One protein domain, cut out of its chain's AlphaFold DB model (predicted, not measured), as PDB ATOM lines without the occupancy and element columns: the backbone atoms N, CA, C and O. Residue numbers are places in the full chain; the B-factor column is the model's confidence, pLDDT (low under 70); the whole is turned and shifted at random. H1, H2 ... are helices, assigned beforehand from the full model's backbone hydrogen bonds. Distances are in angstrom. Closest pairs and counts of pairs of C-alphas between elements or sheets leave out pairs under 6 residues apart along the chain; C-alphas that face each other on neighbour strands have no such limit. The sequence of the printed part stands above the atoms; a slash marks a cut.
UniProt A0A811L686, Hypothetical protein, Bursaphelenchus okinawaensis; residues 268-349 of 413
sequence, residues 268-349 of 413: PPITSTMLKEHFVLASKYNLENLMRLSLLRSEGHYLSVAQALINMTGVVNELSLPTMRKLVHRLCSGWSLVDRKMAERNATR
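AT A GLANCE: This is residues 268 to 349 of the 413 residues of the protein "Hypothetical protein" of Bursaphelenchus okinawaensis (UniProt A0A811L686). What shape do these atoms make? H1 and H2 fold into a helical hairpin with H3 across its open end, and H5 packs on residues 295 to 299 of H2; short H4 lies toward one end of the longest axis, short H6 and H7 toward the other. What is it made of? The printed part has 82 residues with seven named helices, H1 to H7 in chain order, and no named strand: all helix. It is compact, with a radius of gyration of the C-alphas of 11.9 A, and spans 34 by 25 by 21 A.

IN THESE COORDINATES: Where are the longest helices? H1, residues 272 to 284, runs 18.1 A from C-alpha 272 at (112.204, 117.154, 164.299). H5, residues 321 to 333, runs 18.0 A. Where are the others? H2 is residues 288 to 299, 17.0 A long, H3 303 to 310, H4 315 to 318, H6 335 to 338, and H7 340 to 343, ending at C-alpha 343 at (112.917, 99.245, 169.069).

HOW THE PARTS SIT: What does H1 touch? H1 and the hub H2 form a hairpin, at a shallow tilt of 30 degrees, opposite ways, the closest C-alphas being those of Ala 282 and Met 291, 5.3 A apart. H1 touches H3 with residues 272 to 276 alone, closest at the C-alphas of Ser 272 and Leu 309, 5.0 A. H4 is close to H1 but not clearly touching, the closest C-alphas, of Val 280 and Glu 318, being 7.4 A apart. What else touches H2? H5 does, closest at the C-alphas of Leu 331 and Glu 299, 5.8 A, at a steep tilt of 38 degrees, the same way. H6 does too, closest at the C-alphas of Ser 336 and Glu 299, 5.9 A; H7 only just touches H2, with 3 pairs of C-alphas within 8 A, the closest those of Ala 343 and Leu 296, 7.3 A. H3 touches H2 only at the corner, closest at the C-alphas of Ala 306 and Ser 298, 5.3 A. What do the backbones show? In H1, H2, H3 and H5 every O i to N i+4 pair is within hydrogen-bond range; H4, H6 and H7 are too short for such a pair.

THE WHOLE: How far does it reach? The two C-alphas farthest apart, those of Thr 313 and Arg 349, are 34.7 A apart. Is it unbroken and sure? The printed part has no cut, and its six links between helices are tight. The mean pLDDT of the printed part is 76.8, with residues 334 to 349 among those under 70.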
ATOM      1  N   PRO A 268     111.946 107.561 157.208       80.12
ATOM      2  CA  PRO A 268     112.379 107.802 158.578       80.12
ATOM      3  C   PRO A 268     112.370 109.309 158.905       80.12
ATOM      4  O   PRO A 268     112.870 110.106 158.110       80.12
ATOM      5  N   PRO A 269     111.867 109.732 160.080       84.00
ATOM      6  CA  PRO A 269     111.864 111.134 160.481       84.00
ATOM      7  C   PRO A 269     113.242 111.527 161.032       84.00
ATOM      8  O   PRO A 269     113.477 111.514 162.237       84.00
ATOM      9  N   ILE A 270     114.171 111.849 160.132       82.94
ATOM     10  CA  ILE A 270     115.561 112.196 160.482       82.94
ATOM     11  C   ILE A 270     115.631 113.555 161.210       82.94
ATOM     12  O   ILE A 270     116.549 113.798 161.988       82.94
ATOM     13  N   THR A 271     114.642 114.432 161.004       86.75
ATOM     14  CA  THR A 271     114.569 115.769 161.613       86.75
ATOM     15  C   THR A 271     113.306 115.945 162.457       86.75
ATOM     16  O   THR A 271     112.268 115.325 162.210       86.75
ATOM     17  N   SER A 272     113.358 116.853 163.438       86.81
ATOM     18  CA  SER A 272     112.204 117.154 164.299       86.81
ATOM     19  C   SER A 272     111.055 117.772 163.504       86.81
ATOM     20  O   SER A 272     109.895 117.545 163.828       86.81
ATOM     21  N   THR A 273     111.359 118.492 162.419       88.81
ATOM     22  CA  THR A 273     110.353 119.038 161.502       88.81
ATOM     23  C   THR A 273     109.601 117.941 160.752       88.81
ATOM     24  O   THR A 273     108.378 118.014 160.661       88.81
ATOM     25  N   MET A 274     110.292 116.895 160.283       86.62
ATOM     26  CA  MET A 274     109.646 115.731 159.665       86.62
ATOM     27  C   MET A 274     108.800 114.958 160.679       86.62
ATOM     28  O   MET A 274     107.660 114.604 160.389       86.62
ATOM     29  N   LEU A 275     109.319 114.742 161.893       88.88
ATOM     30  CA  LEU A 275     108.566 114.069 162.953       88.88
ATOM     31  C   LEU A 275     107.295 114.850 163.330       88.88
ATOM     32  O   LEU A 275     106.228 114.254 163.481       88.88
ATOM     33  N   LYS A 276     107.393 116.182 163.427       90.81
ATOM     34  CA  LYS A 276     106.243 117.076 163.620       90.81
ATOM     35  C   LYS A 276     105.208 116.874 162.523       90.81
ATOM     36  O   LYS A 276     104.037 116.659 162.815       90.81
ATOM     37  N   GLU A 277     105.642 116.914 161.265       89.62
ATOM     38  CA  GLU A 277     104.758 116.762 160.112       89.62
ATOM     39  C   GLU A 277     104.035 115.409 160.128       89.62
ATOM     40  O   GLU A 277     102.829 115.363 159.898       89.62
ATOM     41  N   HIS A 278     104.723 114.320 160.485       91.06
ATOM     42  CA  HIS A 278     104.098 113.001 160.615       91.06
ATOM     43  C   HIS A 278     102.977 113.000 161.660       91.06
ATOM     44  O   HIS A 278     101.905 112.452 161.405       91.06
ATOM     45  N   PHE A 279     103.186 113.640 162.814       91.88
ATOM     46  CA  PHE A 279     102.160 113.756 163.852       91.88
ATOM     47  C   PHE A 279     100.983 114.642 163.434       91.88
ATOM     48  O   PHE A 279      99.833 114.276 163.689       91.88
ATOM     49  N   VAL A 280     101.247 115.767 162.762       91.44
ATOM     50  CA  VAL A 280     100.201 116.656 162.231       91.44
ATOM     51  C   VAL A 280      99.345 115.916 161.205       91.44
ATOM     52  O   VAL A 280      98.123 115.895 161.335       91.44
ATOM     53  N   LEU A 281      99.968 115.256 160.223       91.75
ATOM     54  CA  LEU A 281      99.258 114.471 159.210       91.75
ATOM     55  C   LEU A 281      98.455 113.337 159.853       91.75
ATOM     56  O   LEU A 281      97.280 113.154 159.531       91.75
ATOM     57  N   ALA A 282      99.060 112.613 160.796       92.38
ATOM     58  CA  ALA A 282      98.404 111.494 161.451       92.38
ATOM     59  C   ALA A 282      97.205 111.916 162.303       92.38
ATOM     60  O   ALA A 282      96.174 111.248 162.273       92.38
ATOM     61  N   SER A 283      97.310 113.036 163.022       92.00
ATOM     62  CA  SER A 283      96.193 113.576 163.796       92.00
ATOM     63  C   SER A 283      95.100 114.154 162.899       92.00
ATOM     64  O   SER A 283      93.927 113.961 163.199       92.00
ATOM     65  N   LYS A 284      95.460 114.878 161.829       91.56
ATOM     66  CA  LYS A 284      94.497 115.594 160.978       91.56
ATOM     67  C   LYS A 284      93.687 114.658 160.082       91.56
ATOM     68  O   LYS A 284      92.499 114.887 159.901       91.56
ATOM     69  N   TYR A 285      94.314 113.609 159.550       92.06
ATOM     70  CA  TYR A 285      93.683 112.668 158.612       92.06
ATOM     71  C   TYR A 285      93.386 111.297 159.231       92.06
ATOM     72  O   TYR A 285      93.105 110.341 158.507       92.06
ATOM     73  N   ASN A 286      93.459 111.194 160.561       91.06
ATOM     74  CA  ASN A 286      93.228 109.971 161.331       91.06
ATOM     75  C   ASN A 286      94.023 108.761 160.792       91.06
ATOM     76  O   ASN A 286      93.452 107.774 160.324       91.06
ATOM     77  N   LEU A 287      95.354 108.879 160.788       92.12
ATOM     78  CA  LEU A 287      96.291 107.853 160.305       92.12
ATOM     79  C   LEU A 287      96.879 107.104 161.502       92.12
ATOM     80  O   LEU A 287      97.906 107.488 162.076       92.12
ATOM     81  N   GLU A 288      96.180 106.064 161.942       89.25
ATOM     82  CA  GLU A 288      96.527 105.348 163.169       89.25
ATOM     83  C   GLU A 288      97.875 104.621 163.082       89.25
ATOM     84  O   GLU A 288      98.618 104.579 164.071       89.25
ATOM     85  N   ASN A 289      98.233 104.074 161.914       87.94
ATOM     86  CA  ASN A 289      99.495 103.358 161.750       87.94
ATOM     87  C   ASN A 289     100.676 104.327 161.757       87.94
ATOM     88  O   ASN A 289     101.676 104.051 162.426       87.94
ATOM     89  N   LEU A 290     100.541 105.478 161.093       90.69
ATOM     90  CA  LEU A 290     101.552 106.531 161.106       90.69
ATOM     91  C   LEU A 290     101.713 107.138 162.503       90.69
ATOM     92  O   LEU A 290     102.847 107.346 162.940       90.69
ATOM     93  N   MET A 291     100.610 107.364 163.229       90.25
ATOM     94  CA  MET A 291     100.641 107.831 164.620       90.25
ATOM     95  C   MET A 291     101.405 106.840 165.500       90.25
ATOM     96  O   MET A 291     102.358 107.203 166.188       90.25
ATOM     97  N   ARG A 292     101.021 105.559 165.450       87.50
ATOM     98  CA  ARG A 292     101.637 104.498 166.253       87.50
ATOM     99  C   ARG A 292     103.124 104.337 165.946       87.50
ATOM    100  O   ARG A 292     103.921 104.225 166.875       87.50
ATOM    101  N   LEU A 293     103.504 104.327 164.667       84.94
ATOM    102  CA  LEU A 293     104.900 104.164 164.265       84.94
ATOM    103  C   LEU A 293     105.747 105.380 164.652       84.94
ATOM    104  O   LEU A 293     106.860 105.207 165.139       84.94
ATOM    105  N   SER A 294     105.227 106.593 164.472       88.38
ATOM    106  CA  SER A 294     105.923 107.825 164.866       88.38
ATOM    107  C   SER A 294     106.153 107.885 166.379       88.38
ATOM    108  O   SER A 294     107.253 108.229 166.809       88.38
ATOM    109  N   LEU A 295     105.177 107.450 167.188       87.31
ATOM    110  CA  LEU A 295     105.352 107.296 168.639       87.31
ATOM    111  C   LEU A 295     106.418 106.245 168.981       87.31
ATOM    112  O   LEU A 295     107.302 106.520 169.785       87.31
ATOM    113  N   LEU A 296     106.395 105.071 168.345       83.19
ATOM    114  CA  LEU A 296     107.408 104.034 168.581       83.19
ATOM    115  C   LEU A 296     108.823 104.526 168.228       83.19
ATOM    116  O   LEU A 296     109.775 104.308 168.975       83.19
ATOM    117  N   ARG A 297     108.962 105.237 167.104       81.75
ATOM    118  CA  ARG A 297     110.227 105.847 166.668       81.75
ATOM    119  C   ARG A 297     110.731 106.892 167.663       81.75
ATOM    120  O   ARG A 297     111.935 106.946 167.896       81.75
ATOM    121  N   SER A 298     109.820 107.672 168.249       82.94
ATOM    122  CA  SER A 298     110.145 108.713 169.232       82.94
ATOM    123  C   SER A 298     110.699 108.170 170.552       82.94
ATOM    124  O   SER A 298     111.455 108.870 171.215       82.94
ATOM    125  N   GLU A 299     110.373 106.928 170.922       77.19
ATOM    126  CA  GLU A 299     110.934 106.276 172.114       77.19
ATOM    127  C   GLU A 299     112.264 105.551 171.826       77.19
ATOM    128  O   GLU A 299     113.105 105.420 172.713       77.19
ATOM    129  N   GLY A 300     112.449 105.066 170.593       73.69
ATOM    130  CA  GLY A 300     113.618 104.292 170.171       73.69
ATOM    131  C   GLY A 300     114.723 105.136 169.525       73.69
ATOM    132  O   GLY A 300     115.266 106.065 170.117       73.69
ATOM    133  N   HIS A 301     115.067 104.794 168.281       69.94
ATOM    134  CA  HIS A 301     116.205 105.355 167.539       69.94
ATOM    135  C   HIS A 301     116.137 106.873 167.286       69.94
ATOM    136  O   HIS A 301     117.168 107.484 167.019       69.94
ATOM    137  N   TYR A 302     114.954 107.489 167.381       78.62
ATOM    138  CA  TYR A 302     114.747 108.920 167.121       78.62
ATOM    139  C   TYR A 302     114.425 109.713 168.397       78.62
ATOM    140  O   TYR A 302     113.812 110.779 168.330       78.62
ATOM    141  N   LEU A 303     114.854 109.222 169.566       81.56
ATOM    142  CA  LEU A 303     114.638 109.889 170.852       81.56
ATOM    143  C   LEU A 303     115.189 111.321 170.884       81.56
ATOM    144  O   LEU A 303     114.498 112.234 171.331       81.56
ATOM    145  N   SER A 304     116.403 111.544 170.375       81.31
ATOM    146  CA  SER A 304     117.008 112.885 170.308       81.31
ATOM    147  C   SER A 304     116.186 113.840 169.436       81.31
ATOM    148  O   SER A 304     115.962 114.991 169.806       81.31
ATOM    149  N   VAL A 305     115.664 113.338 168.314       83.81
ATOM    150  CA  VAL A 305     114.797 114.076 167.386       83.81
ATOM    151  C   VAL A 305     113.466 114.443 168.048       83.81
ATOM    152  O   VAL A 305     112.981 115.566 167.886       83.81
ATOM    153  N   ALA A 306     112.887 113.524 168.821       84.25
ATOM    154  CA  ALA A 306     111.657 113.742 169.574       84.25
ATOM    155  C   ALA A 306     111.833 114.710 170.755       84.25
ATOM    156  O   ALA A 306     110.973 115.557 170.989       84.25
ATOM    157  N   GLN A 307     112.956 114.645 171.470       84.69
ATOM    158  CA  GLN A 307     113.285 115.613 172.521       84.69
ATOM    159  C   GLN A 307     113.483 117.016 171.940       84.69
ATOM    160  O   GLN A 307     112.954 117.988 172.475       84.69
ATOM    161  N   ALA A 308     114.180 117.119 170.806       85.00
ATOM    162  CA  ALA A 308     114.330 118.379 170.088       85.00
ATOM    163  C   ALA A 308     112.979 118.935 169.603       85.00
ATOM    164  O   ALA A 308     112.773 120.142 169.666       85.00
ATOM    165  N   LEU A 309     112.033 118.071 169.206       85.94
ATOM    166  CA  LEU A 309     110.674 118.481 168.843       85.94
ATOM    167  C   LEU A 309     109.919 119.121 170.019       85.94
ATOM    168  O   LEU A 309     109.246 120.125 169.824       85.94
ATOM    169  N   ILE A 310     110.030 118.583 171.235       82.62
ATOM    170  CA  ILE A 310     109.371 119.178 172.412       82.62
ATOM    171  C   ILE A 310     109.954 120.548 172.753       82.62
ATOM    172  O   ILE A 310     109.230 121.439 173.187       82.62
ATOM    173  N   ASN A 311     111.254 120.720 172.527       81.31
ATOM    174  CA  ASN A 311     111.950 121.970 172.807       81.31
ATOM    175  C   ASN A 311     111.766 123.027 171.700       81.31
ATOM    176  O   ASN A 311     112.218 124.160 171.869       81.31
ATOM    177  N   MET A 312     111.128 122.691 170.572       81.38
ATOM    178  CA  MET A 312     110.810 123.662 169.525       81.38
ATOM    179  C   MET A 312     109.719 124.629 169.996       81.38
ATOM    180  O   MET A 312     108.670 124.236 170.512       81.38
ATOM    181  N   THR A 313     109.946 125.918 169.761       71.81
ATOM    182  CA  THR A 313     108.981 126.973 170.066       71.81
ATOM    183  C   THR A 313     107.704 126.796 169.235       71.81
ATOM    184  O   THR A 313     107.752 126.485 168.047       71.81
ATOM    185  N   GLY A 314     106.536 126.961 169.863       69.06
ATOM    186  CA  GLY A 314     105.237 126.932 169.173       69.06
ATOM    187  C   GLY A 314     104.662 125.547 168.840       69.06
ATOM    188  O   GLY A 314     103.521 125.469 168.393       69.06
ATOM    189  N   VAL A 315     105.366 124.442 169.123       70.88
ATOM    190  CA  VAL A 315     104.881 123.077 168.811       70.88
ATOM    191  C   VAL A 315     103.573 122.719 169.518       70.88
ATOM    192  O   VAL A 315     102.761 121.978 168.969       70.88
ATOM    193  N   VAL A 316     103.331 123.295 170.696       63.91
ATOM    194  CA  VAL A 316     102.080 123.126 171.455       63.91
ATOM    195  C   VAL A 316     100.863 123.659 170.688       63.91
ATOM    196  O   VAL A 316      99.773 123.123 170.848       63.91
ATOM    197  N   ASN A 317     101.051 124.668 169.831       69.88
ATOM    198  CA  ASN A 317      99.974 125.247 169.025       69.88
ATOM    199  C   ASN A 317      99.742 124.471 167.720       69.88
ATOM    200  O   ASN A 317      98.660 124.539 167.146       69.88
ATOM    201  N   GLU A 318     100.750 123.743 167.236       75.44
ATOM    202  CA  GLU A 318     100.677 123.007 165.970       75.44
ATOM    203  C   GLU A 318     100.248 121.543 166.140       75.44
ATOM    204  O   GLU A 318      99.623 120.968 165.247       75.44
ATOM    205  N   LEU A 319     100.584 120.916 167.271       83.00
ATOM    206  CA  LEU A 319     100.172 119.553 167.590       83.00
ATOM    207  C   LEU A 319      98.908 119.552 168.444       83.00
ATOM    208  O   LEU A 319      98.795 120.275 169.430       83.00
ATOM    209  N   SER A 320      97.969 118.666 168.113       83.81
ATOM    210  CA  SER A 320      96.764 118.496 168.921       83.81
ATOM    211  C   SER A 320      97.121 118.025 170.338       83.81
ATOM    212  O   SER A 320      97.999 117.175 170.530       83.81
ATOM    213  N   LEU A 321      96.402 118.532 171.345       83.06
ATOM    214  CA  LEU A 321      96.605 118.165 172.752       83.06
ATOM    215  C   LEU A 321      96.611 116.637 172.992       83.06
ATOM    216  O   LEU A 321      97.486 116.159 173.721       83.06
ATOM    217  N   PRO A 322      95.725 115.830 172.366       87.00
ATOM    218  CA  PRO A 322      95.786 114.374 172.487       87.00
ATOM    219  C   PRO A 322      97.098 113.776 171.961       87.00
ATOM    220  O   PRO A 322      97.631 112.839 172.557       87.00
ATOM    221  N   THR A 323      97.641 114.317 170.869       86.75
ATOM    222  CA  THR A 323      98.905 113.858 170.276       86.75
ATOM    223  C   THR A 323     100.088 114.210 171.170       86.75
ATOM    224  O   THR A 323     100.922 113.348 171.443       86.75
ATOM    225  N   MET A 324     100.112 115.431 171.712       85.06
ATOM    226  CA  MET A 324     101.133 115.863 172.672       85.06
ATOM    227  C   MET A 324     101.147 114.992 173.929       85.06
ATOM    228  O   MET A 324     102.209 114.535 174.344       85.06
ATOM    229  N   ARG A 325      99.975 114.684 174.503       86.38
ATOM    230  CA  ARG A 325      99.876 113.780 175.662       86.38
ATOM    231  C   ARG A 325     100.436 112.394 175.352       86.38
ATOM    232  O   ARG A 325     101.194 111.858 176.155       86.38
ATOM    233  N   LYS A 326     100.108 111.830 174.181       87.19
ATOM    234  CA  LYS A 326     100.653 110.537 173.735       87.19
ATOM    235  C   LYS A 326     102.178 110.590 173.599       87.19
ATOM    236  O   LYS A 326     102.838 109.671 174.070       87.19
ATOM    237  N   LEU A 327     102.732 111.646 173.005       86.31
ATOM    238  CA  LEU A 327     104.178 111.810 172.831       86.31
ATOM    239  C   LEU A 327     104.912 111.942 174.174       86.31
ATOM    240  O   LEU A 327     105.866 111.210 174.422       86.31
ATOM    241  N   VAL A 328     104.446 112.825 175.064       84.12
ATOM    242  CA  VAL A 328     105.058 113.029 176.390       84.12
ATOM    243  C   VAL A 328     104.979 111.756 177.223       84.12
ATOM    244  O   VAL A 328     105.987 111.334 177.784       84.12
ATOM    245  N   HIS A 329     103.817 111.094 177.248       83.94
ATOM    246  CA  HIS A 329     103.661 109.815 177.938       83.94
ATOM    247  C   HIS A 329     104.707 108.805 177.460       83.94
ATOM    248  O   HIS A 329     105.379 108.176 178.269       83.94
ATOM    249  N   ARG A 330     104.880 108.678 176.141       82.12
ATOM    250  CA  ARG A 330     105.849 107.763 175.534       82.12
ATOM    251  C   ARG A 330     107.287 108.082 175.966       82.12
ATOM    252  O   ARG A 330     107.964 107.227 176.536       82.12
ATOM    253  N   LEU A 331     107.697 109.343 175.859       80.62
ATOM    254  CA  LEU A 331     109.038 109.801 176.249       80.62
ATOM    255  C   LEU A 331     109.349 109.641 177.745       80.62
ATOM    256  O   LEU A 331     110.498 109.383 178.099       80.62
ATOM    257  N   CYS A 332     108.350 109.770 178.620       76.69
ATOM    258  CA  CYS A 332     108.513 109.544 180.058       76.69
ATOM    259  C   CYS A 332     108.517 108.056 180.426       76.69
ATOM    260  O   CYS A 332     109.182 107.656 181.377       76.69
ATOM    261  N   SER A 333     107.753 107.244 179.695       72.12
ATOM    262  CA  SER A 333     107.477 105.859 180.071       72.12
ATOM    263  C   SER A 333     108.578 104.873 179.658       72.12
ATOM    264  O   SER A 333     108.729 103.837 180.299       72.12
ATOM    265  N   GLY A 334     109.355 105.172 178.606       61.81
ATOM    266  CA  GLY A 334     110.500 104.351 178.187       61.81
ATOM    267  C   GLY A 334     110.155 102.920 177.746       61.81
ATOM    268  O   GLY A 334     111.032 102.059 177.741       61.81
ATOM    269  N   TRP A 335     108.899 102.642 177.369       61.19
ATOM    270  CA  TRP A 335     108.412 101.278 177.110       61.19
ATOM    271  C   TRP A 335     109.161 100.564 175.980       61.19
ATOM    272  O   TRP A 335     109.417  99.366 176.083       61.19
ATOM    273  N   SER A 336     109.561 101.270 174.917       54.84
ATOM    274  CA  SER A 336     110.319 100.657 173.817       54.84
ATOM    275  C   SER A 336     111.764 100.287 174.180       54.84
ATOM    276  O   SER A 336     112.414  99.593 173.406       54.84
ATOM    277  N   LEU A 337     112.294 100.761 175.316       54.25
ATOM    278  CA  LEU A 337     113.658 100.458 175.774       54.25
ATOM    279  C   LEU A 337     113.729  99.148 176.572       54.25
ATOM    280  O   LEU A 337     114.811  98.582 176.703       54.25
ATOM    281  N   VAL A 338     112.590  98.663 177.084       52.75
ATOM    282  CA  VAL A 338     112.494  97.412 177.859       52.75
ATOM    283  C   VAL A 338     112.630  96.182 176.955       52.75
ATOM    284  O   VAL A 338     113.162  95.161 177.376       52.75
ATOM    285  N   ASP A 339     112.230  96.293 175.686       51.31
ATOM    286  CA  ASP A 339     112.438  95.256 174.675       51.31
ATOM    287  C   ASP A 339     113.179  95.851 173.470       51.31
ATOM    288  O   ASP A 339     112.581  96.364 172.523       51.31
ATOM    289  N   ARG A 340     114.517  95.795 173.507       46.22
ATOM    290  CA  ARG A 340     115.398  96.310 172.441       46.22
ATOM    291  C   ARG A 340     115.023  95.741 171.063       46.22
ATOM    292  O   ARG A 340     115.081  96.464 170.073       46.22
ATOM    293  N   LYS A 341     114.490  94.509 171.007       47.88
ATOM    294  CA  LYS A 341     113.995  93.866 169.774       47.88
ATOM    295  C   LYS A 341     112.741  94.542 169.197       47.88
ATOM    296  O   LYS A 341     112.494  94.428 167.998       47.88
ATOM    297  N   MET A 342     111.944  95.243 170.009       47.22
ATOM    298  CA  MET A 342     110.804  96.055 169.553       47.22
ATOM    299  C   MET A 342     111.249  97.417 169.008       47.22
ATOM    300  O   MET A 342     110.650  97.900 168.049       47.22
ATOM    301  N   ALA A 343     112.310  98.009 169.570       41.22
ATOM    302  CA  ALA A 343     112.917  99.245 169.069       41.22
ATOM    303  C   ALA A 343     113.759  99.034 167.792       41.22
ATOM    304  O   ALA A 343     113.840  99.937 166.960       41.22
ATOM    305  N   GLU A 344     114.360  97.847 167.637       42.53
ATOM    306  CA  GLU A 344     115.197  97.413 166.501       42.53
ATOM    307  C   GLU A 344     114.409  96.832 165.324       42.53
ATOM    308  O   GLU A 344     114.969  96.622 164.244       42.53
ATOM    309  N   ARG A 345     113.098  96.602 165.471       45.78
ATOM    310  CA  ARG A 345     112.254  96.324 164.310       45.78
ATOM    311  C   ARG A 345     112.175  97.591 163.474       45.78
ATOM    312  O   ARG A 345     111.271  98.410 163.633       45.78
ATOM    313  N   ASN A 346     113.074  97.686 162.495       38.50
ATOM    314  CA  ASN A 346     112.720  98.240 161.202       38.50
ATOM    315  C   ASN A 346     111.286  97.789 160.926       38.50
ATOM    316  O   ASN A 346     111.010  96.589 160.858       38.50
ATOM    317  N   ALA A 347     110.353  98.731 160.826       40.91
ATOM    318  CA  ALA A 347     109.009  98.430 160.365       40.91
ATOM    319  C   ALA A 347     109.068  98.132 158.855       40.91
ATOM    320  O   ALA A 347     108.395  98.761 158.051       40.91
ATOM    321  N   THR A 348     109.912  97.191 158.437       37.22
ATOM    322  CA  THR A 348     109.933  96.657 157.090       37.22
ATOM    323  C   THR A 348     108.746  95.701 156.966       37.22
ATOM    324  O   THR A 348     108.746  94.564 157.431       37.22
ATOM    325  N   ARG A 349     107.684  96.214 156.336       33.47
ATOM    326  CA  ARG A 349     106.612  95.485 155.629       33.47
ATOM    327  C   ARG A 349     105.682  94.533 156.391       33.47
ATOM    328  O   ARG A 349     104.756  94.016 155.772       33.47
TER     329      ARG A 349